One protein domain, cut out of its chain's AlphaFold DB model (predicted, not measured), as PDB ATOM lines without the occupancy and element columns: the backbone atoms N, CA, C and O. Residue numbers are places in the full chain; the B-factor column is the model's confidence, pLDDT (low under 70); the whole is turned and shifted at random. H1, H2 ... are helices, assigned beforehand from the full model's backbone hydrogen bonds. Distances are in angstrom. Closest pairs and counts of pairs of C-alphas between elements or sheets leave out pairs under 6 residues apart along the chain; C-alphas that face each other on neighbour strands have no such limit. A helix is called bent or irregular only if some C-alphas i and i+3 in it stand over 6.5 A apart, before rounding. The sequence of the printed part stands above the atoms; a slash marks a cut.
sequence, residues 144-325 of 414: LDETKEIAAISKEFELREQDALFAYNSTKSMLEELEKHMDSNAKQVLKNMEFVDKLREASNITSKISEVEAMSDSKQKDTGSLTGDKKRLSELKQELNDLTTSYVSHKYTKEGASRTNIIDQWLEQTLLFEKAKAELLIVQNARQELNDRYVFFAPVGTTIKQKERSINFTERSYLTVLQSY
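AT A GLANCE: This is residues 144 to 325 of the 414 residues of an uncharacterized protein of Bacteroides ovatus (UniProt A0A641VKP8). A long rod: H1 packs along arm H5a of the longest helix, the H3-H4 hairpin packs on H5a too, and residues 302 to 325 stick out at one end. The printed part has 182 residues, of which 156 are in the five named helices, H1 to H5 in order along the chain, with no named strand; the class is all helix, and the whole is extended, radius of gyration of the C-alphas 27.3 A, spans 103 by 37 by 21 A.

HOW THE PARTS SIT: Start with H1, residues 144 to 181: it touches H5a, residues 259 to 296, opposite ways at a shallow tilt of 25 degrees, closest C-alphas Tyr 168 and Ala 276, 5.0 A. H2, residues 186 to 189, is close to H5a but not clearly touching, closest C-alphas Ala 186 and Arg 259, 7.1 A. Next, H3, residues 193 to 214, and H4, residues 223 to 247, form a hairpin, closest C-alphas Ala 202 and Leu 233, 5.8 A; with H5a they make an up and down bundle, each running against the one before. Every O i to N i+4 pair is within hydrogen-bond range in H1, H3, H4, H5a and H5b, residues 299 to 325; H2 is too short for one.

IN THESE COORDINATES: Find C-alpha 144 at (350.490, 272.964, 380.619); H1 runs 55.6 A. H5, residues 259 to 325, was assigned as one helix by its hydrogen bonds but is bent: C-alphas 296 and 299 are 6.7 A apart. H5b ends at C-alpha 325, (369.026, 242.737, 372.398).

THE WHOLE: The printed part has no cut; the H4 to H5 link is long. Look for pLDDT under 70 at residues 184 to 186, 189 to 190, 214 to 225 and 247 to 260.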
ATOM      1  N   LEU A 144     349.811 272.331 379.484       89.62
ATOM      2  CA  LEU A 144     350.490 272.964 380.619       89.62
ATOM      3  C   LEU A 144     350.482 274.486 380.501       89.62
ATOM      4  O   LEU A 144     350.197 275.166 381.486       89.62
ATOM      5  N   ASP A 145     350.757 275.009 379.309       90.00
ATOM      6  CA  ASP A 145     350.756 276.453 379.086       90.00
ATOM      7  C   ASP A 145     349.323 277.002 379.089       90.00
ATOM      8  O   ASP A 145     349.045 277.966 379.799       90.00
ATOM      9  N   GLU A 146     348.378 276.338 378.411       87.94
ATOM     10  CA  GLU A 146     346.964 276.741 378.390       87.94
ATOM     11  C   GLU A 146     346.356 276.778 379.802       87.94
ATOM     12  O   GLU A 146     345.687 277.744 380.170       87.94
ATOM     13  N   THR A 147     346.619 275.769 380.641       88.94
ATOM     14  CA  THR A 147     346.096 275.754 382.020       88.94
ATOM     15  C   THR A 147     346.777 276.751 382.941       88.94
ATOM     16  O   THR A 147     346.117 277.301 383.826       88.94
ATOM     17  N   LYS A 148     348.069 277.029 382.743       90.44
ATOM     18  CA  LYS A 148     348.779 278.066 383.497       90.44
ATOM     19  C   LYS A 148     348.225 279.455 383.186       90.44
ATOM     20  O   LYS A 148     348.005 280.229 384.116       90.44
ATOM     21  N   GLU A 149     347.951 279.739 381.915       89.69
ATOM     22  CA  GLU A 149     347.312 280.988 381.491       89.69
ATOM     23  C   GLU A 149     345.886 281.102 382.042       89.69
ATOM     24  O   GLU A 149     345.539 282.119 382.637       89.69
ATOM     25  N   ILE A 150     345.074 280.040 381.962       88.25
ATOM     26  CA  ILE A 150     343.725 280.031 382.557       88.25
ATOM     27  C   ILE A 150     343.787 280.287 384.067       88.25
ATOM     28  O   ILE A 150     342.984 281.059 384.588       88.25
ATOM     29  N   ALA A 151     344.736 279.679 384.783       88.81
ATOM     30  CA  ALA A 151     344.907 279.905 386.214       88.81
ATOM     31  C   ALA A 151     345.324 281.354 386.528       88.81
ATOM     32  O   ALA A 151     344.825 281.940 387.491       88.81
ATOM     33  N   ALA A 152     346.202 281.946 385.712       90.50
ATOM     34  CA  ALA A 152     346.608 283.342 385.848       90.50
ATOM     35  C   ALA A 152     345.432 284.303 385.608       90.50
ATOM     36  O   ALA A 152     345.165 285.157 386.454       90.50
ATOM     37  N   ILE A 153     344.680 284.105 384.520       88.69
ATOM     38  CA  ILE A 153     343.488 284.897 384.186       88.69
ATOM     39  C   ILE A 153     342.411 284.722 385.263       88.69
ATOM     40  O   ILE A 153     341.841 285.701 385.732       88.69
ATOM     41  N   SER A 154     342.157 283.492 385.722       89.00
ATOM     42  CA  SER A 154     341.183 283.225 386.788       89.00
ATOM     43  C   SER A 154     341.513 283.989 388.065       89.00
ATOM     44  O   SER A 154     340.604 284.529 388.690       89.00
ATOM     45  N   LYS A 155     342.795 284.058 388.442       90.06
ATOM     46  CA  LYS A 155     343.242 284.831 389.605       90.06
ATOM     47  C   LYS A 155     343.031 286.335 389.406       90.06
ATOM     48  O   LYS A 155     342.611 287.012 390.336       90.06
ATOM     49  N   GLU A 156     343.316 286.865 388.215       89.88
ATOM     50  CA  GLU A 156     343.062 288.279 387.901       89.88
ATOM     51  C   GLU A 156     341.569 288.615 388.002       89.88
ATOM     52  O   GLU A 156     341.197 289.599 388.641       89.88
ATOM     53  N   PHE A 157     340.705 287.780 387.421       89.38
ATOM     54  CA  PHE A 157     339.260 287.989 387.457       89.38
ATOM     55  C   PHE A 157     338.657 287.785 388.847       89.38
ATOM     56  O   PHE A 157     337.682 288.451 389.167       89.38
ATOM     57  N   GLU A 158     339.226 286.918 389.686       89.75
ATOM     58  CA  GLU A 158     338.822 286.778 391.092       89.75
ATOM     59  C   GLU A 158     339.103 288.061 391.890       89.75
ATOM     60  O   GLU A 158     338.242 288.531 392.632       89.75
ATOM     61  N   LEU A 159     340.268 288.685 391.679       92.56
ATOM     62  CA  LEU A 159     340.585 289.985 392.280       92.56
ATOM     63  C   LEU A 159     339.663 291.090 391.744       92.56
ATOM     64  O   LEU A 159     339.106 291.856 392.526       92.56
ATOM     65  N   ARG A 160     339.433 291.131 390.425       89.94
ATOM     66  CA  ARG A 160     338.525 292.112 389.808       89.94
ATOM     67  C   ARG A 160     337.078 291.936 390.280       89.94
ATOM     68  O   ARG A 160     336.372 292.924 390.448       89.94
ATOM     69  N   GLU A 161     336.634 290.702 390.519       91.12
ATOM     70  CA  GLU A 161     335.304 290.403 391.065       91.12
ATOM     71  C   GLU A 161     335.170 290.963 392.477       91.12
ATOM     72  O   GLU A 161     334.170 291.600 392.801       91.12
ATOM     73  N   GLN A 162     336.204 290.769 393.295       93.75
ATOM     74  CA  GLN A 162     336.257 291.297 394.647       93.75
ATOM     75  C   GLN A 162     336.197 292.834 394.652       93.75
ATOM     76  O   GLN A 162     335.397 293.409 395.392       93.75
ATOM     77  N   ASP A 163     336.979 293.490 393.793       92.44
ATOM     78  CA  ASP A 163     336.988 294.950 393.648       92.44
ATOM     79  C   ASP A 163     335.630 295.487 393.168       92.44
ATOM     80  O   ASP A 163     335.085 296.424 393.759       92.44
ATOM     81  N   ALA A 164     335.033 294.859 392.148       91.50
ATOM     82  CA  ALA A 164     333.715 295.229 391.633       91.50
ATOM     83  C   ALA A 164     332.614 295.028 392.686       91.50
ATOM     84  O   ALA A 164     331.727 295.872 392.838       91.50
ATOM     85  N   LEU A 165     332.686 293.945 393.468       94.19
ATOM     86  CA  LEU A 165     331.753 293.672 394.559       94.19
ATOM     87  C   LEU A 165     331.892 294.698 395.693       94.19
ATOM     88  O   LEU A 165     330.883 295.145 396.245       94.19
ATOM     89  N   PHE A 166     333.119 295.105 396.034       95.06
ATOM     90  CA  PHE A 166     333.355 296.177 397.000       95.06
ATOM     91  C   PHE A 166     332.812 297.515 396.503       95.06
ATOM     92  O   PHE A 166     332.100 298.186 397.252       95.06
ATOM     93  N   ALA A 167     333.086 297.884 395.249       91.69
ATOM     94  CA  ALA A 167     332.563 299.104 394.641       91.69
ATOM     95  C   ALA A 167     331.027 299.103 394.614       91.69
ATOM     96  O   ALA A 167     330.405 300.091 395.006       91.69
ATOM     97  N   TYR A 168     330.407 297.982 394.237       94.38
ATOM     98  CA  TYR A 168     328.956 297.818 394.232       94.38
ATOM     99  C   TYR A 168     328.358 297.983 395.634       94.38
ATOM    100  O   TYR A 168     327.454 298.792 395.831       94.38
ATOM    101  N   ASN A 169     328.882 297.274 396.637       94.56
ATOM    102  CA  ASN A 169     328.363 297.359 398.004       94.56
ATOM    103  C   ASN A 169     328.612 298.733 398.643       94.56
ATOM    104  O   ASN A 169     327.758 299.232 399.379       94.56
ATOM    105  N   SER A 170     329.758 299.356 398.359       93.75
ATOM    106  CA  SER A 170     330.109 300.686 398.864       93.75
ATOM    107  C   SER A 170     329.209 301.766 398.267       93.75
ATOM    108  O   SER A 170     328.582 302.508 399.022       93.75
ATOM    109  N   THR A 171     329.072 301.809 396.937       92.31
ATOM    110  CA  THR A 171     328.197 302.773 396.246       92.31
ATOM    111  C   THR A 171     326.734 302.569 396.618       92.31
ATOM    112  O   THR A 171     326.040 303.544 396.885       92.31
ATOM    113  N   LYS A 172     326.281 301.315 396.758       92.88
ATOM    114  CA  LYS A 172     324.937 300.991 397.252       92.88
ATOM    115  C   LYS A 172     324.692 301.529 398.661       92.88
ATOM    116  O   LYS A 172     323.678 302.175 398.900       92.88
ATOM    117  N   SER A 173     325.621 301.294 399.586       92.00
ATOM    118  CA  SER A 173     325.489 301.760 400.975       92.00
ATOM    119  C   SER A 173     325.501 303.289 401.057       92.00
ATOM    120  O   SER A 173     324.734 303.877 401.814       92.00
ATOM    121  N   MET A 174     326.349 303.940 400.253       89.50
ATOM    122  CA  MET A 174     326.419 305.399 400.156       89.50
ATOM    123  C   MET A 174     325.116 305.985 399.598       89.50
ATOM    124  O   MET A 174     324.617 306.979 400.120       89.50
ATOM    125  N   LEU A 175     324.543 305.345 398.575       88.44
ATOM    126  CA  LEU A 175     323.259 305.719 397.986       88.44
ATOM    127  C   LEU A 175     322.122 305.607 399.013       88.44
ATOM    128  O   LEU A 175     321.379 306.565 399.207       88.44
ATOM    129  N   GLU A 176     322.034 304.474 399.719       88.00
ATOM    130  CA  GLU A 176     321.036 304.246 400.773       88.00
ATOM    131  C   GLU A 176     321.143 305.286 401.900       88.00
ATOM    132  O   GLU A 176     320.129 305.727 402.444       88.00
ATOM    133  N   GLU A 177     322.359 305.703 402.259       87.00
ATOM    134  CA  GLU A 177     322.578 306.731 403.275       87.00
ATOM    135  C   GLU A 177     322.183 308.129 402.773       87.00
ATOM    136  O   GLU A 177     321.469 308.851 403.469       87.00
ATOM    137  N   LEU A 178     322.553 308.494 401.540       84.56
ATOM    138  CA  LEU A 178     322.130 309.752 400.913       84.56
ATOM    139  C   LEU A 178     320.598 309.847 400.804       84.56
ATOM    140  O   LEU A 178     320.018 310.889 401.109       84.56
ATOM    141  N   GLU A 179     319.918 308.752 400.460       82.50
ATOM    142  CA  GLU A 179     318.451 308.694 400.386       82.50
ATOM    143  C   GLU A 179     317.755 308.849 401.752       82.50
ATOM    144  O   GLU A 179     316.630 309.373 401.824       82.50
ATOM    145  N   LYS A 180     318.400 308.433 402.853       83.50
ATOM    146  CA  LYS A 180     317.899 308.683 404.219       83.50
ATOM    147  C   LYS A 180     317.979 310.163 404.585       83.50
ATOM    148  O   LYS A 180     317.001 310.686 405.115       83.50
ATOM    149  N   HIS A 181     319.094 310.826 404.264       78.12
ATOM    150  CA  HIS A 181     319.328 312.255 404.544       78.12
ATOM    151  C   HIS A 181     318.605 313.202 403.571       78.12
ATOM    152  O   HIS A 181     318.611 314.419 403.750       78.12
ATOM    153  N   MET A 182     317.941 312.666 402.545       77.44
ATOM    154  CA  MET A 182     317.097 313.446 401.641       77.44
ATOM    155  C   MET A 182     315.722 313.777 402.243       77.44
ATOM    156  O   MET A 182     314.943 312.895 402.628       77.44
ATOM    157  N   ASP A 183     315.378 315.069 402.225       72.06
ATOM    158  CA  ASP A 183     314.070 315.571 402.650       72.06
ATOM    159  C   ASP A 183     312.929 315.257 401.652       72.06
ATOM    160  O   ASP A 183     313.143 314.809 400.523       72.06
ATOM    161  N   SER A 184     311.678 315.488 402.074       68.69
ATOM    162  CA  SER A 184     310.480 315.176 401.274       68.69
ATOM    163  C   SER A 184     310.408 315.918 399.933       68.69
ATOM    164  O   SER A 184     309.776 315.406 399.011       68.69
ATOM    165  N   ASN A 185     311.025 317.097 399.809       64.44
ATOM    166  CA  ASN A 185     310.982 317.894 398.581       64.44
ATOM    167  C   ASN A 185     312.067 317.431 397.602       64.44
ATOM    168  O   ASN A 185     311.799 317.307 396.412       64.44
ATOM    169  N   ALA A 186     313.261 317.096 398.096       67.31
ATOM    170  CA  ALA A 186     314.309 316.472 397.292       67.31
ATOM    171  C   ALA A 186     313.836 315.109 396.741       67.31
ATOM    172  O   ALA A 186     314.009 314.814 395.562       67.31
ATOM    173  N   LYS A 187     313.102 314.329 397.549       70.69
ATOM    174  CA  LYS A 187     312.426 313.092 397.107       70.69
ATOM    175  C   LYS A 187     311.332 313.320 396.057       70.69
ATOM    176  O   LYS A 187     310.973 312.386 395.345       70.69
ATOM    177  N   GLN A 188     310.781 314.528 395.963       70.25
ATOM    178  CA  GLN A 188     309.761 314.877 394.975       70.25
ATOM    179  C   GLN A 188     310.380 315.177 393.601       70.25
ATOM    180  O   GLN A 188     309.786 314.812 392.590       70.25
ATOM    181  N   VAL A 189     311.597 315.737 393.564       69.81
ATOM    182  CA  VAL A 189     312.395 315.900 392.330       69.81
ATOM    183  C   VAL A 189     312.713 314.539 391.709       69.81
ATOM    184  O   VAL A 189     312.506 314.349 390.515       69.81
ATOM    185  N   LEU A 190     313.084 313.556 392.537       68.00
ATOM    186  CA  LEU A 190     313.349 312.179 392.092       68.00
ATOM    187  C   LEU A 190     312.124 311.452 391.516       68.00
ATOM    188  O   LEU A 190     312.270 310.419 390.875       68.00
ATOM    189  N   LYS A 191     310.909 311.960 391.755       72.00
ATOM    190  CA  LYS A 191     309.661 311.397 391.217       72.00
ATOM    191  C   LYS A 191     309.193 312.091 389.939       72.00
ATOM    192  O   LYS A 191     308.173 311.695 389.379       72.00
ATOM    193  N   ASN A 192     309.894 313.130 389.490       79.06
ATOM    194  CA  ASN A 192     309.572 313.805 388.245       79.06
ATOM    195  C   ASN A 192     309.900 312.883 387.058       79.06
ATOM    196  O   ASN A 192     311.033 312.427 386.930       79.06
ATOM    197  N   MET A 193     308.917 312.638 386.186       75.69
ATOM    198  CA  MET A 193     309.085 311.799 384.993       75.69
ATOM    199  C   MET A 193     310.255 312.251 384.110       75.69
ATOM    200  O   MET A 193     311.035 311.410 383.681       75.69
ATOM    201  N   GLU A 194     310.440 313.558 383.903       78.69
ATOM    202  CA  GLU A 194     311.518 314.086 383.053       78.69
ATOM    203  C   GLU A 194     312.909 313.827 383.654       78.69
ATOM    204  O   GLU A 194     313.853 313.477 382.945       78.69
ATOM    205  N   PHE A 195     313.027 313.943 384.980       78.50
ATOM    206  CA  PHE A 195     314.265 313.641 385.698       78.50
ATOM    207  C   PHE A 195     314.570 312.138 385.667       78.50
ATOM    208  O   PHE A 195     315.695 311.737 385.373       78.50
ATOM    209  N   VAL A 196     313.560 311.299 385.917       80.38
ATOM    210  CA  VAL A 196     313.687 309.833 385.908       80.38
ATOM    211  C   VAL A 196     314.066 309.311 384.520       80.38
ATOM    212  O   VAL A 196     314.930 308.440 384.416       80.38
ATOM    213  N   ASP A 197     313.476 309.851 383.453       84.00
ATOM    214  CA  ASP A 197     313.779 309.429 382.085       84.00
ATOM    215  C   ASP A 197     315.223 309.766 381.685       84.00
ATOM    216  O   ASP A 197     315.933 308.897 381.169       84.00
ATOM    217  N   LYS A 198     315.698 310.982 381.993       83.56
ATOM    218  CA  LYS A 198     317.094 311.385 381.740       83.56
ATOM    219  C   LYS A 198     318.088 310.616 382.607       83.56
ATOM    220  O   LYS A 198     319.154 310.236 382.125       83.56
ATOM    221  N   LEU A 199     317.743 310.329 383.862       81.62
ATOM    222  CA  LEU A 199     318.566 309.492 384.735       81.62
ATOM    223  C   LEU A 199     318.694 308.069 384.178       81.62
ATOM    224  O   LEU A 199     319.788 307.504 384.171       81.62
ATOM    225  N   ARG A 200     317.599 307.500 383.660       83.44
ATOM    226  CA  ARG A 200     317.612 306.182 383.016       83.44
ATOM    227  C   ARG A 200     318.453 306.179 381.738       83.44
ATOM    228  O   ARG A 200     319.186 305.222 381.504       83.44
ATOM    229  N   GLU A 201     318.389 307.236 380.928       85.31
ATOM    230  CA  GLU A 201     319.259 307.405 379.753       85.31
ATOM    231  C   GLU A 201     320.740 307.465 380.164       85.31
ATOM    232  O   GLU A 201     321.566 306.739 379.608       85.31
ATOM    233  N   ALA A 202     321.071 308.252 381.192       82.75
ATOM    234  CA  ALA A 202     322.429 308.365 381.719       82.75
ATOM    235  C   ALA A 202     322.945 307.036 382.303       82.75
ATOM    236  O   ALA A 202     324.096 306.664 382.065       82.75
ATOM    237  N   SER A 203     322.093 306.297 383.016       79.62
ATOM    238  CA  SER A 203     322.388 304.953 383.526       79.62
ATOM    239  C   SER A 203     322.672 303.972 382.384       79.62
ATOM    240  O   SER A 203     323.737 303.360 382.374       79.62
ATOM    241  N   ASN A 204     321.806 303.902 381.367       82.38
ATOM    242  CA  ASN A 204     321.996 303.017 380.212       82.38
ATOM    243  C   ASN A 204     323.298 303.321 379.453       82.38
ATOM    244  O   ASN A 204     324.040 302.406 379.094       82.38
ATOM    245  N   ILE A 205     323.600 304.605 379.229       84.38
ATOM    246  CA  ILE A 205     324.855 305.031 378.596       84.38
ATOM    247  C   ILE A 205     326.053 304.656 379.477       84.38
ATOM    248  O   ILE A 205     327.060 304.175 378.966       84.38
ATOM    249  N   THR A 206     325.942 304.810 380.798       81.62
ATOM    250  CA  THR A 206     327.000 304.428 381.744       81.62
ATOM    251  C   THR A 206     327.258 302.921 381.728       81.62
ATOM    252  O   THR A 206     328.420 302.508 381.692       81.62
ATOM    253  N   SER A 207     326.211 302.095 381.688       78.19
ATOM    254  CA  SER A 207     326.345 300.641 381.548       78.19
ATOM    255  C   SER A 207     327.031 300.269 380.233       78.19
ATOM    256  O   SER A 207     327.989 299.504 380.251       78.19
ATOM    257  N   LYS A 208     326.625 300.879 379.111       80.94
ATOM    258  CA  LYS A 208     327.232 300.647 377.792       80.94
ATOM    259  C   LYS A 208     328.705 301.072 377.734       80.94
ATOM    260  O   LYS A 208     329.531 300.358 377.176       80.94
ATOM    261  N   ILE A 209     329.059 302.209 378.339       81.06
ATOM    262  CA  ILE A 209     330.458 302.648 378.456       81.06
ATOM    263  C   ILE A 209     331.260 301.631 379.270       81.06
ATOM    264  O   ILE A 209     332.351 301.256 378.857       81.06
ATOM    265  N   SER A 210     330.713 301.171 380.395       76.44
ATOM    266  CA  SER A 210     331.386 300.220 381.286       76.44
ATOM    267  C   SER A 210     331.594 298.860 380.614       76.44
ATOM    268  O   SER A 210     332.655 298.263 380.762       76.44
ATOM    269  N   GLU A 211     330.631 298.409 379.808       74.94
ATOM    270  CA  GLU A 211     330.738 297.199 378.988       74.94
ATOM    271  C   GLU A 211     331.876 297.295 377.970       74.94
ATOM    272  O   GLU A 211     332.753 296.432 377.932       74.94
ATOM    273  N   VAL A 212     331.939 298.392 377.214       77.06
ATOM    274  CA  VAL A 212     333.004 298.606 376.223       77.06
ATOM    275  C   VAL A 212     334.372 298.838 376.885       77.06
ATOM    276  O   VAL A 212     335.397 298.446 376.331       77.06
ATOM    277  N   GLU A 213     334.423 299.469 378.062       73.25
ATOM    278  CA  GLU A 213     335.668 299.670 378.819       73.25
ATOM    279  C   GLU A 213     336.199 298.366 379.436       73.25
ATOM    280  O   GLU A 213     337.417 298.190 379.509       73.25
ATOM    281  N   ALA A 214     335.314 297.448 379.830       67.31
ATOM    282  CA  ALA A 214     335.678 296.146 380.383       67.31
ATOM    283  C   ALA A 214     336.115 295.130 379.309       67.31
ATOM    284  O   ALA A 214     336.927 294.241 379.589       67.31
ATOM    285  N   MET A 215     335.629 295.260 378.069       66.25
ATOM    286  CA  MET A 215     336.099 294.449 376.944       66.25
ATOM    287  C   MET A 215     337.557 294.802 376.609       66.25
ATOM    288  O   MET A 215     337.870 295.832 376.013       66.25
ATOM    289  N   SER A 216     338.483 293.920 376.995       53.25
ATOM    290  CA  SER A 216     339.932 294.122 376.832       53.25
ATOM    291  C   SER A 216     340.437 294.033 375.383       53.25
ATOM    292  O   SER A 216     341.618 294.282 375.131       53.25
ATOM    293  N   ASP A 217     339.577 293.715 374.409       51.19
ATOM    294  CA  ASP A 217     340.012 293.491 373.032       51.19
ATOM    295  C   ASP A 217     340.176 294.812 372.256       51.19
ATOM    296  O   ASP A 217     339.285 295.348 371.597       51.19
ATOM    297  N   SER A 218     341.381 295.368 372.364       47.69
ATOM    298  CA  SER A 218     341.835 296.628 371.754       47.69
ATOM    299  C   SER A 218     341.624 296.766 370.234       47.69
ATOM    300  O   SER A 218     341.738 297.876 369.714       47.69
ATOM    301  N   LYS A 219     341.306 295.683 369.512       48.25
ATOM    302  CA  LYS A 219     341.157 295.682 368.046       48.25
ATOM    303  C   LYS A 219     339.790 296.146 367.545       48.25
ATOM    304  O   LYS A 219     339.657 296.428 366.358       48.25
ATOM    305  N   GLN A 220     338.808 296.270 368.434       46.06
ATOM    306  CA  GLN A 220     337.443 296.668 368.085       46.06
ATOM    307  C   GLN A 220     336.907 297.741 369.036       46.06
ATOM    308  O   GLN A 220     335.714 297.822 369.306       46.06
ATOM    309  N   LYS A 221     337.792 298.606 369.549       53.34
ATOM    310  CA  LYS A 221     337.346 299.853 370.168       53.34
ATOM    311  C   LYS A 221     336.794 300.739 369.066       53.34
ATOM    312  O   LYS A 221     337.550 301.409 368.367       53.34
ATOM    313  N   ASP A 222     335.475 300.744 368.938       54.22
ATOM    314  CA  ASP A 222     334.728 301.734 368.172       54.22
ATOM    315  C   ASP A 222     334.888 303.097 368.881       54.22
ATOM    316  O   ASP A 222     334.036 303.578 369.633       54.22
ATOM    317  N   THR A 223     336.080 303.682 368.753       55.22
ATOM    318  CA  THR A 223     336.543 304.857 369.508       55.22
ATOM    319  C   THR A 223     335.670 306.082 369.247       55.22
ATOM    320  O   THR A 223     335.514 306.929 370.129       55.22
ATOM    321  N   GLY A 224     335.040 306.138 368.069       59.50
ATOM    322  CA  GLY A 224     334.017 307.118 367.711       59.50
ATOM    323  C   GLY A 224     332.750 307.018 368.568       59.50
ATOM    324  O   GLY A 224     332.288 308.039 369.076       59.50
ATOM    325  N   SER A 225     332.227 305.805 368.801       65.75
ATOM    326  CA  SER A 225     331.024 305.598 369.624       65.75
ATOM    327  C   SER A 225     331.295 305.879 371.101       65.75
ATOM    328  O   SER A 225     330.487 306.540 371.743       65.75
ATOM    329  N   LEU A 226     332.444 305.453 371.643       74.12
ATOM    330  CA  LEU A 226     332.759 305.652 373.066       74.12
ATOM    331  C   LEU A 226     332.936 307.140 373.420       74.12
ATOM    332  O   LEU A 226     332.536 307.593 374.493       74.12
ATOM    333  N   THR A 227     333.537 307.914 372.512       76.19
ATOM    334  CA  THR A 227     333.739 309.359 372.704       76.19
ATOM    335  C   THR A 227     332.410 310.112 372.615       76.19
ATOM    336  O   THR A 227     332.171 311.031 373.400       76.19
ATOM    337  N   GLY A 228     331.518 309.683 371.715       81.06
ATOM    338  CA  GLY A 228     330.143 310.176 371.630       81.06
ATOM    339  C   GLY A 228     329.326 309.859 372.884       81.06
ATOM    340  O   GLY A 228     328.730 310.765 373.462       81.06
ATOM    341  N   ASP A 229     329.380 308.614 373.361       82.06
ATOM    342  CA  ASP A 229     328.670 308.159 374.561       82.06
ATOM    343  C   ASP A 229     329.164 308.912 375.818       82.06
ATOM    344  O   ASP A 229     328.358 309.376 376.628       82.06
ATOM    345  N   LYS A 230     330.480 309.159 375.952       82.88
ATOM    346  CA  LYS A 230     331.045 309.989 377.038       82.88
ATOM    347  C   LYS A 230     330.592 311.447 376.976       82.88
ATOM    348  O   LYS A 230     330.294 312.039 378.014       82.88
ATOM    349  N   LYS A 231     330.535 312.031 375.775       86.12
ATOM    350  CA  LYS A 231     330.054 313.404 375.587       86.12
ATOM    351  C   LYS A 231     328.569 313.511 375.942       86.12
ATOM    352  O   LYS A 231     328.206 314.387 376.721       86.12
ATOM    353  N   ARG A 232     327.743 312.578 375.458       85.94
ATOM    354  CA  ARG A 232     326.309 312.522 375.766       85.94
ATOM    355  C   ARG A 232     326.056 312.341 377.263       85.94
ATOM    356  O   ARG A 232     325.180 313.000 377.807       85.94
ATOM    357  N   LEU A 233     326.861 311.524 377.948       85.00
ATOM    358  CA  LEU A 233     326.794 311.386 379.406       85.00
ATOM    359  C   LEU A 233     327.116 312.705 380.128       85.00
ATOM    360  O   LEU A 233     326.464 313.033 381.116       85.00
ATOM    361  N   SER A 234     328.099 313.473 379.647       84.75
ATOM    362  CA  SER A 234     328.417 314.793 380.212       84.75
ATOM    363  C   SER A 234     327.288 315.803 379.998       84.75
ATOM    364  O   SER A 234     326.988 316.568 380.910       84.75
ATOM    365  N   GLU A 235     326.658 315.796 378.821       87.06
ATOM    366  CA  GLU A 235     325.491 316.634 378.515       87.06
ATOM    367  C   GLU A 235     324.312 316.273 379.431       87.06
ATOM    368  O   GLU A 235     323.760 317.144 380.093       87.06
ATOM    369  N   LEU A 236     324.000 314.981 379.574       85.06
ATOM    370  CA  LEU A 236     322.959 314.487 380.484       85.06
ATOM    371  C   LEU A 236     323.224 314.858 381.947       85.06
ATOM    372  O   LEU A 236     322.293 315.226 382.656       85.06
ATOM    373  N   LYS A 237     324.481 314.798 382.408       82.00
ATOM    374  CA  LYS A 237     324.850 315.259 383.757       82.00
ATOM    375  C   LYS A 237     324.534 316.739 383.956       82.00
ATOM    376  O   LYS A 237     324.031 317.108 385.013       82.00
ATOM    377  N   GLN A 238     324.823 317.568 382.955       83.69
ATOM    378  CA  GLN A 238     324.551 318.999 383.012       83.69
ATOM    379  C   GLN A 238     323.040 319.277 382.983       83.69
ATOM    380  O   GLN A 238     322.544 320.003 383.838       83.69
ATOM    381  N   GLU A 239     322.293 318.600 382.105       83.62
ATOM    382  CA  GLU A 239     320.827 318.683 382.035       83.62
ATOM    383  C   GLU A 239     320.150 318.260 383.355       83.62
ATOM    384  O   GLU A 239     319.210 318.910 383.813       83.62
ATOM    385  N   LEU A 240     320.631 317.188 383.997       80.50
ATOM    386  CA  LEU A 240     320.116 316.713 385.288       80.50
ATOM    387  C   LEU A 240     320.402 317.700 386.431       80.50
ATOM    388  O   LEU A 240     319.569 317.858 387.329       80.50
ATOM    389  N   ASN A 241     321.544 318.389 386.391       79.25
ATOM    390  CA  ASN A 241     321.897 319.409 387.379       79.25
ATOM    391  C   ASN A 241     321.055 320.694 387.196       79.25
ATOM    392  O   ASN A 241     320.516 321.250 388.160       79.25
ATOM    393  N   ASP A 242     320.821 321.102 385.946       80.06
ATOM    394  CA  ASP A 242     319.948 322.234 385.613       80.06
ATOM    395  C   ASP A 242     318.488 321.972 386.035       80.06
ATOM    396  O   ASP A 242     317.850 322.828 386.658       80.06
ATOM    397  N   LEU A 243     317.975 320.758 385.783       76.00
ATOM    398  CA  LEU A 243     316.664 320.306 386.266       76.00
ATOM    399  C   LEU A 243     316.588 320.372 387.794       76.00
ATOM    400  O   LEU A 243     315.652 320.944 388.353       76.00
ATOM    401  N   THR A 244     317.601 319.851 388.483       72.69
ATOM    402  CA  THR A 244     317.680 319.884 389.950       72.69
ATOM    403  C   THR A 244     317.610 321.314 390.492       72.69
ATOM    404  O   THR A 244     316.842 321.597 391.415       72.69
ATOM    405  N   THR A 245     318.356 322.239 389.890       73.12
ATOM    406  CA  THR A 245     318.399 323.649 390.303       73.12
ATOM    407  C   THR A 245     317.068 324.370 390.049       73.12
ATOM    408  O   THR A 245     316.676 325.231 390.836       73.12
ATOM    409  N   SER A 246     316.338 323.994 388.994       71.38
ATOM    410  CA  SER A 246     315.026 324.562 388.658       71.38
ATOM    411  C   SER A 246     313.917 324.150 389.640       71.38
ATOM    412  O   SER A 246     313.059 324.964 389.985       71.38
ATOM    413  N   TYR A 247     313.946 322.909 390.139       67.56
ATOM    414  CA  TYR A 247     312.892 322.375 391.012       67.56
ATOM    415  C   TYR A 247     313.111 322.641 392.513       67.56
ATOM    416  O   TYR A 247     312.161 322.570 393.299       67.56
ATOM    417  N   VAL A 248     314.330 322.983 392.947       64.94
ATOM    418  CA  VAL A 248     314.651 323.229 394.363       64.94
ATOM    419  C   VAL A 248     314.572 324.727 394.691       64.94
ATOM    420  O   VAL A 248     315.548 325.466 394.604       64.94
ATOM    421  N   SER A 249     313.397 325.193 395.130       55.25
ATOM    422  CA  SER A 249     313.142 326.612 395.454       55.25
ATOM    423  C   SER A 249     313.777 327.118 396.765       55.25
ATOM    424  O   SER A 249     313.887 328.326 396.966       55.25
ATOM    425  N   HIS A 250     314.204 326.224 397.668       59.03
ATOM    426  CA  HIS A 250     314.788 326.559 398.978       59.03
ATOM    427  C   HIS A 250     316.171 325.912 399.137       59.03
ATOM    428  O   HIS A 250     316.300 324.695 399.046       59.03
ATOM    429  N   LYS A 251     317.208 326.716 399.411       56.97
ATOM    430  CA  LYS A 251     318.620 326.294 399.306       56.97
ATOM    431  C   LYS A 251     319.117 325.314 400.386       56.97
ATOM    432  O   LYS A 251     320.112 324.641 400.144       56.97
ATOM    433  N   TYR A 252     318.448 325.182 401.536       56.28
ATOM    434  CA  TYR A 252     318.971 324.422 402.691       56.28
ATOM    435  C   TYR A 252     317.980 323.389 403.252       56.28
ATOM    436  O   TYR A 252     316.771 323.649 403.306       56.28
ATOM    437  N   THR A 253     318.468 322.205 403.642       59.34
ATOM    438  CA  THR A 253     317.702 321.166 404.366       59.34
ATOM    439  C   THR A 253     317.468 321.561 405.830       59.34
ATOM    440  O   THR A 253     318.023 322.547 406.319       59.34
ATOM    441  N   LYS A 254     316.642 320.787 406.551       55.56
ATOM    442  CA  LYS A 254     316.409 320.982 407.993       55.56
ATOM    443  C   LYS A 254     317.671 320.748 408.843       55.56
ATOM    444  O   LYS A 254     317.754 321.336 409.915       55.56
ATOM    445  N   GLU A 255     318.656 319.980 408.360       58.00
ATOM    446  CA  GLU A 255     319.973 319.810 409.003       58.00
ATOM    447  C   GLU A 255     321.058 320.817 408.542       58.00
ATOM    448  O   GLU A 255     322.217 320.683 408.923       58.00
ATOM    449  N   GLY A 256     320.727 321.838 407.740       55.12
ATOM    450  CA  GLY A 256     321.676 322.899 407.354       55.12
ATOM    451  C   GLY A 256     322.603 322.576 406.171       55.12
ATOM    452  O   GLY A 256     323.440 323.402 405.809       55.12
ATOM    453  N   ALA A 257     322.436 321.422 405.522       59.91
ATOM    454  CA  ALA A 257     323.142 321.077 404.290       59.91
ATOM    455  C   ALA A 257     322.465 321.708 403.057       59.91
ATOM    456  O   ALA A 257     321.248 321.905 403.021       59.91
ATOM    457  N   SER A 258     323.253 322.041 402.027       61.59
ATOM    458  CA  SER A 258     322.707 322.557 400.764       61.59
ATOM    459  C   SER A 258     321.943 321.454 400.025       61.59
ATOM    460  O   SER A 258     322.516 320.404 399.732       61.59
ATOM    461  N   ARG A 259     320.667 321.691 399.693       67.00
ATOM    462  CA  ARG A 259     319.808 320.695 399.019       67.00
ATOM    463  C   ARG A 259     320.324 320.311 397.636       67.00
ATOM    464  O   ARG A 259     320.250 319.145 397.271       67.00
ATOM    465  N   THR A 260     320.866 321.276 396.893       67.12
ATOM    466  CA  THR A 260     321.468 321.029 395.575       67.12
ATOM    467  C   THR A 260     322.712 320.148 395.683       67.12
ATOM    468  O   THR A 260     322.862 319.226 394.898       67.12
ATOM    469  N   ASN A 261     323.530 320.323 396.729       74.69
ATOM    470  CA  ASN A 261     324.733 319.511 396.943       74.69
ATOM    471  C   ASN A 261     324.407 318.037 397.252       74.69
ATOM    472  O   ASN A 261     325.093 317.145 396.773       74.69
ATOM    473  N   ILE A 262     323.344 317.765 398.022       74.38
ATOM    474  CA  ILE A 262     322.924 316.381 398.317       74.38
ATOM    475  C   ILE A 262     322.402 315.684 397.054       74.38
ATOM    476  O   ILE A 262     322.701 314.512 396.846       74.38
ATOM    477  N   ILE A 263     321.648 316.388 396.202       76.69
ATOM    478  CA  ILE A 263     321.128 315.814 394.951       76.69
ATOM    479  C   ILE A 263     322.260 315.601 393.935       76.69
ATOM    480  O   ILE A 263     322.285 314.559 393.289       76.69
ATOM    481  N   ASP A 264     323.229 316.516 393.849       78.94
ATOM    482  CA  ASP A 264     324.424 316.349 393.011       78.94
ATOM    483  C   ASP A 264     325.258 315.138 393.452       78.94
ATOM    484  O   ASP A 264     325.620 314.295 392.629       78.94
ATOM    485  N   GLN A 265     325.500 315.002 394.761       83.62
ATOM    486  CA  GLN A 265     326.186 313.840 395.330       83.62
ATOM    487  C   GLN A 265     325.401 312.546 395.096       83.62
ATOM    488  O   GLN A 265     325.994 311.525 394.755       83.62
ATOM    489  N   TRP A 266     324.074 312.572 395.237       84.75
ATOM    490  CA  TRP A 266     323.223 311.416 394.951       84.75
ATOM    491  C   TRP A 266     323.270 311.029 393.471       84.75
ATOM    492  O   TRP A 266     323.406 309.847 393.158       84.75
ATOM    493  N   LEU A 267     323.227 311.999 392.554       81.31
ATOM    494  CA  LEU A 267     323.324 311.754 391.116       81.31
ATOM    495  C   LEU A 267     324.681 311.141 390.751       81.31
ATOM    496  O   LEU A 267     324.742 310.161 390.006       81.31
ATOM    497  N   GLU A 268     325.769 311.685 391.296       84.94
ATOM    498  CA  GLU A 268     327.112 311.143 391.097       84.94
ATOM    499  C   GLU A 268     327.220 309.707 391.628       84.94
ATOM    500  O   GLU A 268     327.667 308.818 390.900       84.94
ATOM    501  N   GLN A 269     326.743 309.453 392.850       88.56
ATOM    502  CA  GLN A 269     326.750 308.114 393.443       88.56
ATOM    503  C   GLN A 269     325.840 307.129 392.703       88.56
ATOM    504  O   GLN A 269     326.206 305.966 392.565       88.56
ATOM    505  N   THR A 270     324.708 307.575 392.154       84.44
ATOM    506  CA  THR A 270     323.813 306.737 391.337       84.44
ATOM    507  C   THR A 270     324.510 306.265 390.066       84.44
ATOM    508  O   THR A 270     324.444 305.089 389.709       84.44
ATOM    509  N   LEU A 271     325.228 307.162 389.387       83.31
ATOM    510  CA  LEU A 271     325.988 306.802 388.191       83.31
ATOM    511  C   LEU A 271     327.159 305.869 388.525       83.31
ATOM    512  O   LEU A 271     327.421 304.927 387.777       83.31
ATOM    513  N   LEU A 272     327.839 306.088 389.656       87.19
ATOM    514  CA  LEU A 272     328.878 305.176 390.144       87.19
ATOM    515  C   LEU A 272     328.313 303.798 390.511       87.19
ATOM    516  O   LEU A 272     328.942 302.790 390.198       87.19
ATOM    517  N   PHE A 273     327.126 303.742 391.115       89.31
ATOM    518  CA  PHE A 273     326.432 302.498 391.431       89.31
ATOM    519  C   PHE A 273     326.063 301.716 390.167       89.31
ATOM    520  O   PHE A 273     326.370 300.528 390.070       89.31
ATOM    521  N   GLU A 274     325.466 302.367 389.165       84.00
ATOM    522  CA  GLU A 274     325.114 301.704 387.902       84.00
ATOM    523  C   GLU A 274     326.358 301.257 387.117       84.00
ATOM    524  O   GLU A 274     326.350 300.183 386.512       84.00
ATOM    525  N   LYS A 275     327.462 302.013 387.199       85.62
ATOM    526  CA  LYS A 275     328.771 301.570 386.699       85.62
ATOM    527  C   LYS A 275     329.256 300.310 387.421       85.62
ATOM    528  O   LYS A 275     329.550 299.315 386.765       85.62
ATOM    529  N   ALA A 276     329.315 300.333 388.754       89.31
ATOM    530  CA  ALA A 276     329.809 299.214 389.556       89.31
ATOM    531  C   ALA A 276     328.954 297.949 389.374       89.31
ATOM    532  O   ALA A 276     329.475 296.839 389.316       89.31
ATOM    533  N   LYS A 277     327.637 298.112 389.223       88.94
ATOM    534  CA  LYS A 277     326.693 297.031 388.920       88.94
ATOM    535  C   LYS A 277     326.933 296.417 387.538       88.94
ATOM    536  O   LYS A 277     326.912 295.194 387.416       88.94
ATOM    537  N   ALA A 278     327.163 297.240 386.512       85.50
ATOM    538  CA  ALA A 278     327.493 296.753 385.174       85.50
ATOM    539  C   ALA A 278     328.838 296.011 385.165       85.50
ATOM    540  O   ALA A 278     328.931 294.909 384.628       85.50
ATOM    541  N   GLU A 279     329.856 296.573 385.819       85.56
ATOM    542  CA  GLU A 279     331.181 295.960 385.948       85.56
ATOM    543  C   GLU A 279     331.119 294.611 386.677       85.56
ATOM    544  O   GLU A 279     331.663 293.622 386.184       85.56
ATOM    545  N   LEU A 280     330.377 294.531 387.787       90.75
ATOM    546  CA  LEU A 280     330.163 293.283 388.517       90.75
ATOM    547  C   LEU A 280     329.521 292.206 387.632       90.75
ATOM    548  O   LEU A 280     329.987 291.069 387.634       90.75
ATOM    549  N   LEU A 281     328.498 292.553 386.843       88.50
ATOM    550  CA  LEU A 281     327.838 291.606 385.940       88.50
ATOM    551  C   LEU A 281     328.800 291.063 384.871       88.50
ATOM    552  O   LEU A 281     328.816 289.862 384.603       88.50
ATOM    553  N   ILE A 282     329.625 291.927 384.274       87.25
ATOM    554  CA  ILE A 282     330.610 291.531 383.254       87.25
ATOM    555  C   ILE A 282     331.647 290.581 383.851       87.25
ATOM    556  O   ILE A 282     331.961 289.545 383.264       87.25
ATOM    557  N   VAL A 283     332.154 290.911 385.038       89.25
ATOM    558  CA  VAL A 283     333.149 290.093 385.730       89.25
ATOM    559  C   VAL A 283     332.562 288.750 386.163       89.25
ATOM    560  O   VAL A 283     333.216 287.726 385.980       89.25
ATOM    561  N   GLN A 284     331.321 288.719 386.655       90.38
ATOM    562  CA  GLN A 284     330.621 287.478 387.000       90.38
ATOM    563  C   GLN A 284     330.415 286.573 385.780       90.38
ATOM    564  O   GLN A 284     330.691 285.375 385.852       90.38
ATOM    565  N   ASN A 285     330.009 287.139 384.641       89.75
ATOM    566  CA  ASN A 285     329.876 286.384 383.394       89.75
ATOM    567  C   ASN A 285     331.226 285.808 382.940       89.75
ATOM    568  O   ASN A 285     331.315 284.630 382.594       89.75
ATOM    569  N   ALA A 286     332.298 286.603 383.006       88.06
ATOM    570  CA  ALA A 286     333.646 286.142 382.678       88.06
ATOM    571  C   ALA A 286     334.143 285.050 383.645       88.06
ATOM    572  O   ALA A 286     334.766 284.080 383.217       88.06
ATOM    573  N   ARG A 287     333.834 285.157 384.944       89.94
ATOM    574  CA  ARG A 287     334.137 284.127 385.953       89.94
ATOM    575  C   ARG A 287     333.409 282.822 385.666       89.94
ATOM    576  O   ARG A 287     334.024 281.763 385.778       89.94
ATOM    577  N   GLN A 288     332.142 282.888 385.263       91.06
ATOM    578  CA  GLN A 288     331.381 281.707 384.868       91.06
ATOM    579  C   GLN A 288     332.002 281.032 383.637       91.06
ATOM    580  O   GLN A 288     332.254 279.829 383.672       91.06
ATOM    581  N   GLU A 289     332.354 281.799 382.601       90.19
ATOM    582  CA  GLU A 289     333.025 281.261 381.411       90.19
ATOM    583  C   GLU A 289     334.387 280.623 381.748       90.19
ATOM    584  O   GLU A 289     334.716 279.532 381.274       90.19
ATOM    585  N   LEU A 290     335.187 281.275 382.599       89.94
ATOM    586  CA  LEU A 290     336.471 280.740 383.063       89.94
ATOM    587  C   LEU A 290     336.293 279.458 383.881       89.94
ATOM    588  O   LEU A 290     337.081 278.524 383.729       89.94
ATOM    589  N   ASN A 291     335.256 279.389 384.716       89.94
ATOM    590  CA  ASN A 291     334.932 278.194 385.485       89.94
ATOM    591  C   ASN A 291     334.520 277.029 384.574       89.94
ATOM    592  O   ASN A 291     334.999 275.913 384.764       89.94
ATOM    593  N   ASP A 292     333.714 277.280 383.542       91.06
ATOM    594  CA  ASP A 292     333.326 276.254 382.565       91.06
ATOM    595  C   ASP A 292     334.549 275.703 381.817       91.06
ATOM    596  O   ASP A 292     334.702 274.486 381.655       91.06
ATOM    597  N   ARG A 293     335.489 276.582 381.439       88.12
ATOM    598  CA  ARG A 293     336.789 276.166 380.889       88.12
ATOM    599  C   ARG A 293     337.575 275.336 381.905       88.12
ATOM    600  O   ARG A 293     338.091 274.278 381.554       88.12
ATOM    601  N   TYR A 294     337.647 275.757 383.165       86.19
ATOM    602  CA  TYR A 294     338.364 275.019 384.209       86.19
ATOM    603  C   TYR A 294     337.807 273.599 384.408       86.19
ATOM    604  O   TYR A 294     338.572 272.633 384.441       86.19
ATOM    605  N   VAL A 295     336.479 273.453 384.463       89.38
ATOM    606  CA  VAL A 295     335.789 272.155 384.567       89.38
ATOM    607  C   VAL A 295     336.088 271.262 383.361       89.38
ATOM    608  O   VAL A 295     336.239 270.052 383.525       89.38
ATOM    609  N   PHE A 296     336.228 271.837 382.165       89.81
ATOM    610  CA  PHE A 296     336.643 271.100 380.972       89.81
ATOM    611  C   PHE A 296     338.107 270.629 381.042       89.81
ATOM    612  O   PHE A 296     338.392 269.460 380.776       89.81
ATOM    613  N   PHE A 297     339.041 271.508 381.424       88.56
ATOM    614  CA  PHE A 297     340.478 271.199 381.434       88.56
ATOM    615  C   PHE A 297     340.902 270.274 382.589       88.56
ATOM    616  O   PHE A 297     341.823 269.473 382.424       88.56
ATOM    617  N   ALA A 298     340.226 270.323 383.739       87.38
ATOM    618  CA  ALA A 298     340.575 269.520 384.912       87.38
ATOM    619  C   ALA A 298     340.658 267.994 384.644       87.38
ATOM    620  O   ALA A 298     341.712 267.405 384.911       87.38
ATOM    621  N   PRO A 299     339.624 267.315 384.099       90.62
ATOM    622  CA  PRO A 299     339.702 265.882 383.807       90.62
ATOM    623  C   PRO A 299     340.688 265.586 382.676       90.62
ATOM    624  O   PRO A 299     341.448 264.620 382.755       90.62
ATOM    625  N   VAL A 300     340.727 266.455 381.666       92.44
ATOM    626  CA  VAL A 300     341.593 266.350 380.493       92.44
ATOM    627  C   VAL A 300     343.063 266.195 380.880       92.44
ATOM    628  O   VAL A 300     343.736 265.278 380.396       92.44
ATOM    629  N   GLY A 301     343.548 267.029 381.802       90.94
ATOM    630  CA  GLY A 301     344.931 266.978 382.266       90.94
ATOM    631  C   GLY A 301     345.303 265.664 382.924       90.94
ATOM    632  O   GLY A 301     346.394 265.140 382.697       90.94
ATOM    633  N   THR A 302     344.389 265.100 383.717       91.81
ATOM    634  CA  THR A 302     344.631 263.814 384.382       91.81
ATOM    635  C   THR A 302     344.784 262.688 383.363       91.81
ATOM    636  O   THR A 302     345.724 261.900 383.464       91.81
ATOM    637  N   THR A 303     343.934 262.659 382.334       94.25
ATOM    638  CA  THR A 303     344.012 261.682 381.241       94.25
ATOM    639  C   THR A 303     345.260 261.851 380.383       94.25
ATOM    640  O   THR A 303     345.902 260.849 380.071       94.25
ATOM    641  N   ILE A 304     345.660 263.086 380.052       94.62
ATOM    642  CA  ILE A 304     346.919 263.349 379.334       94.62
ATOM    643  C   ILE A 304     348.099 262.832 380.157       94.62
ATOM    644  O   ILE A 304     348.888 262.034 379.660       94.62
ATOM    645  N   LYS A 305     348.177 263.183 381.446       94.50
ATOM    646  CA  LYS A 305     349.265 262.737 382.331       94.50
ATOM    647  C   LYS A 305     349.314 261.222 382.510       94.50
ATOM    648  O   LYS A 305     350.400 260.654 382.618       94.50
ATOM    649  N   GLN A 306     348.164 260.551 382.557       95.19
ATOM    650  CA  GLN A 306     348.100 259.089 382.604       95.19
ATOM    651  C   GLN A 306     348.633 258.459 381.311       95.19
ATOM    652  O   GLN A 306     349.447 257.539 381.382       95.19
ATOM    653  N   LYS A 307     348.225 258.981 380.146       96.62
ATOM    654  CA  LYS A 307     348.709 258.527 378.834       96.62
ATOM    655  C   LYS A 307     350.212 258.763 378.671       96.62
ATOM    656  O   LYS A 307     350.928 257.817 378.369       96.62
ATOM    657  N   GLU A 308     350.703 259.966 378.979       95.88
ATOM    658  CA  GLU A 308     352.139 260.302 378.980       95.88
ATOM    659  C   GLU A 308     352.951 259.355 379.873       95.88
ATOM    660  O   GLU A 308     354.026 258.894 379.494       95.88
ATOM    661  N   ARG A 309     352.435 259.023 381.064       97.44
ATOM    662  CA  ARG A 309     353.097 258.079 381.972       97.44
ATOM    663  C   ARG A 309     353.143 256.664 381.397       97.44
ATOM    664  O   ARG A 309     354.164 255.999 381.560       97.44
ATOM    665  N   SER A 310     352.064 256.206 380.756       97.12
ATOM    666  CA  SER A 310     352.032 254.896 380.088       97.12
ATOM    667  C   SER A 310     353.058 254.838 378.961       97.12
ATOM    668  O   SER A 310     353.885 253.929 378.953       97.12
ATOM    669  N   ILE A 311     353.087 255.868 378.105       98.19
ATOM    670  CA  ILE A 311     354.065 256.018 377.020       98.19
ATOM    671  C   ILE A 311     355.485 255.974 377.583       98.19
ATOM    672  O   ILE A 311     356.283 255.152 377.148       98.19
ATOM    673  N   ASN A 312     355.795 256.765 378.617       98.25
ATOM    674  CA  ASN A 312     357.136 256.782 379.208       98.25
ATOM    675  C   ASN A 312     357.540 255.422 379.803       98.25
ATOM    676  O   ASN A 312     358.698 255.015 379.714       98.25
ATOM    677  N   PHE A 313     356.598 254.697 380.413       97.81
ATOM    678  CA  PHE A 313     356.854 253.348 380.914       97.81
ATOM    679  C   PHE A 313     357.150 252.371 379.766       97.81
ATOM    680  O   PHE A 313     358.134 251.629 379.827       97.81
ATOM    681  N   THR A 314     356.336 252.392 378.708       97.94
ATOM    682  CA  THR A 314     356.519 251.550 377.519       97.94
ATOM    683  C   THR A 314     357.824 251.892 376.790       97.94
ATOM    684  O   THR A 314     358.564 250.983 376.417       97.94
ATOM    685  N   GLU A 315     358.168 253.173 376.665       97.94
ATOM    686  CA  GLU A 315     359.424 253.667 376.089       97.94
ATOM    687  C   GLU A 315     360.641 253.165 376.880       97.94
ATOM    688  O   GLU A 315     361.561 252.576 376.311       97.94
ATOM    689  N   ARG A 316     360.637 253.293 378.214       98.00
ATOM    690  CA  ARG A 316     361.707 252.740 379.068       98.00
ATOM    691  C   ARG A 316     361.833 251.228 378.922       98.00
ATOM    692  O   ARG A 316     362.949 250.704 378.894       98.00
ATOM    693  N   SER A 317     360.709 250.521 378.824       97.12
ATOM    694  CA  SER A 317     360.705 249.080 378.566       97.12
ATOM    695  C   SER A 317     361.323 248.768 377.203       97.12
ATOM    696  O   SER A 317     362.144 247.860 377.109       97.12
ATOM    697  N   TYR A 318     360.982 249.536 376.165       97.94
ATOM    698  CA  TYR A 318     361.545 249.390 374.824       97.94
ATOM    699  C   TYR A 318     363.064 249.574 374.832       97.94
ATOM    700  O   TYR A 318     363.788 248.711 374.342       97.94
ATOM    701  N   LEU A 319     363.559 250.649 375.453       97.88
ATOM    702  CA  LEU A 319     364.992 250.933 375.568       97.88
ATOM    703  C   LEU A 319     365.738 249.844 376.349       97.88
ATOM    704  O   LEU A 319     366.834 249.447 375.956       97.88
ATOM    705  N   THR A 320     365.130 249.318 377.414       97.75
ATOM    706  CA  THR A 320     365.707 248.227 378.214       97.75
ATOM    707  C   THR A 320     365.836 246.946 377.387       97.75
ATOM    708  O   THR A 320     366.900 246.331 377.350       97.75
ATOM    709  N   VAL A 321     364.775 246.560 376.672       97.44
ATOM    710  CA  VAL A 321     364.794 245.380 375.792       97.44
ATOM    711  C   VAL A 321     365.770 245.583 374.631       97.44
ATOM    712  O   VAL A 321     366.481 244.650 374.267       97.44
ATOM    713  N   LEU A 322     365.867 246.798 374.085       97.88
ATOM    714  CA  LEU A 322     366.822 247.138 373.030       97.88
ATOM    715  C   LEU A 322     368.265 246.984 373.516       97.88
ATOM    716  O   LEU A 322     369.110 246.452 372.796       97.88
ATOM    717  N   GLN A 323     368.548 247.413 374.745       97.50
ATOM    718  CA  GLN A 323     369.847 247.195 375.364       97.50
ATOM    719  C   GLN A 323     370.147 245.695 375.497       97.50
ATOM    720  O   GLN A 323     371.194 245.250 375.030       97.50
ATOM    721  N   SER A 324     369.220 244.899 376.042       95.88
ATOM    722  CA  SER A 324     369.400 243.443 376.164       95.88
ATOM    723  C   SER A 324     369.558 242.741 374.809       95.88
ATOM    724  O   SER A 324     370.352 241.808 374.684       95.88
ATOM    725  N   TYR A 325     368.859 243.209 373.773       96.94
ATOM    726  CA  TYR A 325     369.026 242.737 372.398       96.94
ATOM    727  C   TYR A 325     370.448 242.995 371.882       96.94
ATOM    728  O   TYR A 325     371.106 242.085 371.375       96.94
TER     729      TYR A 325